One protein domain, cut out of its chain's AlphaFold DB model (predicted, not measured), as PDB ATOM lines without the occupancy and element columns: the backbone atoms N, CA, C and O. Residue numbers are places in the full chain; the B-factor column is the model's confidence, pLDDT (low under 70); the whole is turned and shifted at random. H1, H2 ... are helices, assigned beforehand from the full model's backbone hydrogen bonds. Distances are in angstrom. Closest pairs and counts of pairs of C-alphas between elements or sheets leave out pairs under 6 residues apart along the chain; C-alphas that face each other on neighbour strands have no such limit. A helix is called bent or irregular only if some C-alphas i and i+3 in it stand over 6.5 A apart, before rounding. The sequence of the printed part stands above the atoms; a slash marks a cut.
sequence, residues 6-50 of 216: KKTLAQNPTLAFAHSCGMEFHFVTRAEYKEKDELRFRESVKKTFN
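This is residues 6 to 50 of the 216 residues of a protein of uncultured bacterium (UniProt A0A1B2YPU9). Two small helical ends stand well apart with a thin, drawn-out link between them: at one end H1 and H2 meet in a tight corner, and at the other end the short H3 is loosely followed by H4, the longest helix. The middle is open, with no helix of one end touching a helix of the other, and residues 26 to 31, of which 30 and 31 belong to H3, stand free. The printed part has 45 residues with four named helices, in the order H1, H2, H3, H4, and no named strand; the class is all helix, with 29 residues in the named helices. The whole is loose, with a radius of gyration of the C-alphas of 12.9 A, and its C-alphas span 33 by 23 by 14 A along their three main axes.

The printed part begins with H1, residues 6 to 11, and a tight link of one residue, Asn 12, joins it to H2, residues 13 to 20. H1 and H2 touch only at the corner by their link, with 5 pairs of C-alphas within 8 A. Their closest C-alphas are those of Leu 9 and Ala 16, 4.6 A apart. Their lines stand at a steep tilt of 40 degrees, and they run opposite ways; their centres are 9.3 A apart. After H2 a short link of 9 residues, 21 to 29, goes to H3, residues 30 to 34. H2 and H3 are apart, though they follow each other in the chain, with no C-alpha of the one within 8 A of the other. A tight link of 4 residues, 35 to 38, then joins H3 to H4, residues 39 to 48. H3 and H4 are close but not clearly touching, with 1 pair of C-alphas within 8 A: their closest C-alphas, those of Glu 32 and Phe 41, are 7.6 A apart. The centres of H3 and H4 are 13.6 A apart. H1 is apart from both H3 and H4, and H2 is apart from H4. In H1, H2, H3 and H4 every pair of backbone O of residue i and N of residue i+4 is within hydrogen-bond range.

H1 runs from Lys 6, with its C-alpha at (-1.111, -2.791, 34.522), to Gln 11. H2 runs from Pro 13 to Ser 20 and is 10.4 A long from first to last C-alpha. Its C-alpha 13 is at (-11.736, -5.670, 39.253) and its C-alpha 20 at (-12.304, -1.403, 29.812). H3 is the short helix from Arg 30 to Lys 34. H4, from Leu 39 to Thr 48, has 10 residues and is 14.2 A long from first to last C-alpha. It ends with C-alpha 48 at (-4.865, 19.641, 33.474), and residues 49 and 50 follow it. No helix is bent or irregular.

The two C-alphas farthest apart, those of Ala 10 in H1 and Leu 39 in H4, are 34.1 A apart. The C-alphas of the first and last printed residues, Lys 6 and Asn 50, are 26.2 A apart. The printed part runs from residue 6 to residue 50 without a cut, within a full chain of 216 residues. No link is long: those from H1 to H2 and from H3 to H4 are tight, and the one from H2 to H3 is short. The mean pLDDT of the printed part of this predicted model is 93.5, and no printed residue is under 70.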
ATOM      1  N   LYS A   6      -0.872  -1.377  34.855       92.25
ATOM      2  CA  LYS A   6      -1.111  -2.791  34.522       92.25
ATOM      3  C   LYS A   6      -1.272  -3.641  35.783       92.25
ATOM      4  O   LYS A   6      -2.242  -4.386  35.911       92.25
ATOM      5  N   LYS A   7      -0.365  -3.485  36.752       93.31
ATOM      6  CA  LYS A   7      -0.456  -4.177  38.046       93.31
ATOM      7  C   LYS A   7      -1.680  -3.749  38.853       93.31
ATOM      8  O   LYS A   7      -2.277  -4.579  39.531       93.31
ATOM      9  N   THR A   8      -2.047  -2.468  38.805       92.62
ATOM     10  CA  THR A   8      -3.221  -1.946  39.521       92.62
ATOM     11  C   THR A   8      -4.517  -2.545  38.972       92.62
ATOM     12  O   THR A   8      -5.324  -3.035  39.759       92.62
ATOM     13  N   LEU A   9      -4.685  -2.571  37.646       93.50
ATOM     14  CA  LEU A   9      -5.859  -3.153  36.989       93.50
ATOM     15  C   LEU A   9      -5.954  -4.662  37.249       93.50
ATOM     16  O   LEU A   9      -7.018  -5.156  37.604       93.50
ATOM     17  N   ALA A  10      -4.832  -5.387  37.208       91.94
ATOM     18  CA  ALA A  10      -4.809  -6.826  37.491       91.94
ATOM     19  C   ALA A  10      -5.247  -7.200  38.924       91.94
ATOM     20  O   ALA A  10      -5.562  -8.356  39.189       91.94
ATOM     21  N   GLN A  11      -5.236  -6.249  39.865       91.44
ATOM     22  CA  GLN A  11      -5.534  -6.490  41.284       91.44
ATOM     23  C   GLN A  11      -6.824  -5.816  41.763       91.44
ATOM     24  O   GLN A  11      -7.183  -5.957  42.934       91.44
ATOM     25  N   ASN A  12      -7.506  -5.061  40.900       93.31
ATOM     26  CA  ASN A  12      -8.714  -4.328  41.248       93.31
ATOM     27  C   ASN A  12      -9.758  -4.472  40.126       93.31
ATOM     28  O   ASN A  12      -9.706  -3.715  39.155       93.31
ATOM     29  N   PRO A  13     -10.716  -5.410  40.268       94.12
ATOM     30  CA  PRO A  13     -11.736  -5.670  39.253       94.12
ATOM     31  C   PRO A  13     -12.557  -4.433  38.874       94.12
ATOM     32  O   PRO A  13     -12.867  -4.241  37.704       94.12
ATOM     33  N   THR A  14     -12.862  -3.559  39.838       94.50
ATOM     34  CA  THR A  14     -13.626  -2.329  39.587       94.50
ATOM     35  C   THR A  14     -12.845  -1.353  38.708       94.50
ATOM     36  O   THR A  14     -13.394  -0.831  37.743       94.50
ATOM     37  N   LEU A  15     -11.554  -1.141  38.993       95.25
ATOM     38  CA  LEU A  15     -10.712  -0.283  38.151       95.25
ATOM     39  C   LEU A  15     -10.458  -0.915  36.776       95.25
ATOM     40  O   LEU A  15     -10.438  -0.200  35.780       95.25
ATOM     41  N   ALA A  16     -10.300  -2.239  36.700       95.50
ATOM     42  CA  ALA A  16     -10.170  -2.951  35.429       95.50
ATOM     43  C   ALA A  16     -11.410  -2.781  34.544       95.50
ATOM     44  O   ALA A  16     -11.278  -2.467  33.363       95.50
ATOM     45  N   PHE A  17     -12.603  -2.934  35.124       95.88
ATOM     46  CA  PHE A  17     -13.859  -2.715  34.415       95.88
ATOM     47  C   PHE A  17     -13.973  -1.271  33.920       95.88
ATOM     48  O   PHE A  17     -14.160  -1.050  32.727       95.88
ATOM     49  N   ALA A  18     -13.760  -0.288  34.796       96.56
ATOM     50  CA  ALA A  18     -13.813   1.119  34.411       96.56
ATOM     51  C   ALA A  18     -12.814   1.458  33.284       96.56
ATOM     52  O   ALA A  18     -13.194   2.108  32.313       96.56
ATOM     53  N   HIS A  19     -11.581   0.936  33.341       96.94
ATOM     54  CA  HIS A  19     -10.616   1.058  32.242       96.94
ATOM     55  C   HIS A  19     -11.136   0.455  30.933       96.94
ATOM     56  O   HIS A  19     -10.972   1.040  29.868       96.94
ATOM     57  N   SER A  20     -11.754  -0.731  30.996       96.88
ATOM     58  CA  SER A  20     -12.304  -1.403  29.812       96.88
ATOM     59  C   SER A  20     -13.450  -0.624  29.160       96.88
ATOM     60  O   SER A  20     -13.649  -0.736  27.955       96.88
ATOM     61  N   CYS A  21     -14.144   0.216  29.932       97.62
ATOM     62  CA  CYS A  21     -15.146   1.162  29.443       97.62
ATOM     63  C   CYS A  21     -14.547   2.479  28.913       97.62
ATOM     64  O   CYS A  21     -15.300   3.390  28.583       97.62
ATOM     65  N   GLY A  22     -13.218   2.604  28.845       97.25
ATOM     66  CA  GLY A  22     -12.528   3.796  28.348       97.25
ATOM     67  C   GLY A  22     -12.221   4.854  29.409       97.25
ATOM     68  O   GLY A  22     -11.845   5.965  29.053       97.25
ATOM     69  N   MET A  23     -12.368   4.546  30.705       96.81
ATOM     70  CA  MET A  23     -11.992   5.488  31.761       96.81
ATOM     71  C   MET A  23     -10.470   5.651  31.842       96.81
ATOM     72  O   MET A  23      -9.732   4.679  32.022       96.81
ATOM     73  N   GLU A  24     -10.015   6.900  31.795       94.06
ATOM     74  CA  GLU A  24      -8.629   7.272  32.068       94.06
ATOM     75  C   GLU A  24      -8.428   7.555  33.563       94.06
ATOM     76  O   GLU A  24      -9.242   8.222  34.203       94.06
ATOM     77  N   PHE A  25      -7.329   7.056  34.136       93.56
ATOM     78  CA  PHE A  25      -7.040   7.227  35.559       93.56
ATOM     79  C   PHE A  25      -5.922   8.228  35.811       93.56
ATOM     80  O   PHE A  25      -4.782   8.028  35.394       93.56
ATOM     81  N   HIS A  26      -6.228   9.233  36.628       91.81
ATOM     82  CA  HIS A  26      -5.244  10.120  37.230       91.81
ATOM     83  C   HIS A  26      -5.137   9.823  38.730       91.81
ATOM     84  O   HIS A  26      -6.003  10.196  39.521       91.81
ATOM     85  N   PHE A  27      -4.101   9.081  39.128       92.31
ATOM     86  CA  PHE A  27      -3.918   8.686  40.525       92.31
ATOM     87  C   PHE A  27      -3.322   9.827  41.345       92.31
ATOM     88  O   PHE A  27      -2.221  10.285  41.055       92.31
ATOM     89  N   VAL A  28      -4.006  10.194  42.428       91.56
ATOM     90  CA  VAL A  28      -3.534  11.170  43.415       91.56
ATOM     91  C   VAL A  28      -3.176  10.494  44.737       91.56
ATOM     92  O   VAL A  28      -3.631   9.390  45.061       91.56
ATOM     93  N   THR A  29      -2.337  11.150  45.525       92.19
ATOM     94  CA  THR A  29      -2.030  10.748  46.895       92.19
ATOM     95  C   THR A  29      -3.209  11.025  47.828       92.19
ATOM     96  O   THR A  29      -4.120  11.795  47.535       92.19
ATOM     97  N   ARG A  30      -3.181  10.426  49.025       91.31
ATOM     98  CA  ARG A  30      -4.185  10.716  50.062       91.31
ATOM     99  C   ARG A  30      -4.134  12.158  50.564       91.31
ATOM    100  O   ARG A  30      -5.144  12.626  51.070       91.31
ATOM    101  N   ALA A  31      -2.972  12.809  50.507       93.44
ATOM    102  CA  ALA A  31      -2.832  14.203  50.916       93.44
ATOM    103  C   ALA A  31      -3.543  15.111  49.908       93.44
ATOM    104  O   ALA A  31      -4.443  15.841  50.294       93.44
ATOM    105  N   GLU A  32      -3.247  14.937  48.619       92.38
ATOM    106  CA  GLU A  32      -3.929  15.652  47.533       92.38
ATOM    107  C   GLU A  32      -5.440  15.394  47.536       92.38
ATOM    108  O   GLU A  32      -6.221  16.327  47.404       92.38
ATOM    109  N   TYR A  33      -5.876  14.148  47.764       91.81
ATOM    110  CA  TYR A  33      -7.306  13.825  47.833       91.81
ATOM    111  C   TYR A  33      -8.047  14.565  48.952       91.81
ATOM    112  O   TYR A  33      -9.213  14.906  48.794       91.81
ATOM    113  N   LYS A  34      -7.397  14.822  50.095       91.75
ATOM    114  CA  LYS A  34      -8.019  15.592  51.185       91.75
ATOM    115  C   LYS A  34      -8.254  17.050  50.805       91.75
ATOM    116  O   LYS A  34      -9.153  17.665  51.357       91.75
ATOM    117  N   GLU A  35      -7.476  17.574  49.865       93.44
ATOM    118  CA  GLU A  35      -7.600  18.937  49.349       93.44
ATOM    119  C   GLU A  35      -8.591  19.020  48.174       93.44
ATOM    120  O   GLU A  35      -8.667  20.053  47.520       93.44
ATOM    121  N   LYS A  36      -9.361  17.960  47.871       91.88
ATOM    122  CA  LYS A  36     -10.224  17.891  46.676       91.88
ATOM    123  C   LYS A  36     -11.228  19.042  46.538       91.88
ATOM    124  O   LYS A  36     -11.579  19.412  45.417       91.88
ATOM    125  N   ASP A  37     -11.676  19.598  47.662       90.25
ATOM    126  CA  ASP A  37     -12.650  20.693  47.696       90.25
ATOM    127  C   ASP A  37     -11.974  22.074  47.711       90.25
ATOM    128  O   ASP A  37     -12.630  23.086  47.458       90.25
ATOM    129  N   GLU A  38     -10.654  22.123  47.925       94.19
ATOM    130  CA  GLU A  38      -9.872  23.356  47.926       94.19
ATOM    131  C   GLU A  38      -9.795  23.958  46.524       94.19
ATOM    132  O   GLU A  38      -9.559  23.269  45.522       94.19
ATOM    133  N   LEU A  39      -9.903  25.288  46.449       92.94
ATOM    134  CA  LEU A  39      -9.858  26.018  45.180       92.94
ATOM    135  C   LEU A  39      -8.588  25.682  44.384       92.94
ATOM    136  O   LEU A  39      -8.648  25.462  43.178       92.94
ATOM    137  N   ARG A  40      -7.445  25.563  45.070       93.56
ATOM    138  CA  ARG A  40      -6.157  25.233  44.448       93.56
ATOM    139  C   ARG A  40      -6.185  23.891  43.712       93.56
ATOM    140  O   ARG A  40      -5.663  23.808  42.600       93.56
ATOM    141  N   PHE A  41      -6.764  22.854  44.317       93.06
ATOM    142  CA  PHE A  41      -6.864  21.535  43.696       93.06
ATOM    143  C   PHE A  41      -7.834  21.569  42.511       93.06
ATOM    144  O   PHE A  41      -7.527  21.078  41.427       93.06
ATOM    145  N   ARG A  42      -8.985  22.229  42.665       91.69
ATOM    146  CA  ARG A  42      -9.975  22.334  41.583       91.69
ATOM    147  C   ARG A  42      -9.430  23.083  40.366       91.69
ATOM    148  O   ARG A  42      -9.662  22.658  39.236       91.69
ATOM    149  N   GLU A  43      -8.664  24.151  40.576       92.50
ATOM    150  CA  GLU A  43      -8.006  24.885  39.489       92.50
ATOM    151  C   GLU A  43      -6.889  24.066  38.817       92.50
ATOM    152  O   GLU A  43      -6.724  24.136  37.596       92.50
ATOM    153  N   SER A  44      -6.161  23.226  39.564       92.06
ATOM    154  CA  SER A  44      -5.160  22.332  38.966       92.06
ATOM    155  C   SER A  44      -5.807  21.279  38.057       92.06
ATOM    156  O   SER A  44      -5.316  21.042  36.948       92.06
ATOM    157  N   VAL A  45      -6.955  20.724  38.458       93.00
ATOM    158  CA  VAL A  45      -7.759  19.799  37.642       93.00
ATOM    159  C   VAL A  45      -8.273  20.500  36.382       93.00
ATOM    160  O   VAL A  45      -8.098  19.976  35.280       93.00
ATOM    161  N   LYS A  46      -8.829  21.715  36.504       93.06
ATOM    162  CA  LYS A  46      -9.297  22.494  35.343       93.06
ATOM    163  C   LYS A  46      -8.198  22.755  34.328       93.06
ATOM    164  O   LYS A  46      -8.430  22.609  33.131       93.06
ATOM    165  N   LYS A  47      -7.000  23.107  34.795       92.38
ATOM    166  CA  LYS A  47      -5.851  23.334  33.917       92.38
ATOM    167  C   LYS A  47      -5.382  22.046  33.239       92.38
ATOM    168  O   LYS A  47      -5.045  22.074  32.062       92.38
ATOM    169  N   THR A  48      -5.367  20.934  33.971       93.62
ATOM    170  CA  THR A  48      -4.865  19.641  33.474       93.62
ATOM    171  C   THR A  48      -5.774  19.045  32.400       93.62
ATOM    172  O   THR A  48      -5.275  18.514  31.413       93.62
ATOM    173  N   PHE A  49      -7.094  19.168  32.559       93.31
ATOM    174  CA  PHE A  49      -8.084  18.521  31.687       93.31
ATOM    175  C   PHE A  49      -8.901  19.503  30.837       93.31
ATOM    176  O   PHE A  49      -9.996  19.169  30.399       93.31
ATOM    177  N   ASN A  50      -8.379  20.712  30.609       92.62
ATOM    178  CA  ASN A  50      -9.004  21.744  29.778       92.62
ATOM    179  C   ASN A  50     -10.472  22.047  30.154       92.62
ATOM    180  O   ASN A  50     -11.390  21.856  29.362       92.62
TER     181      ASN A  50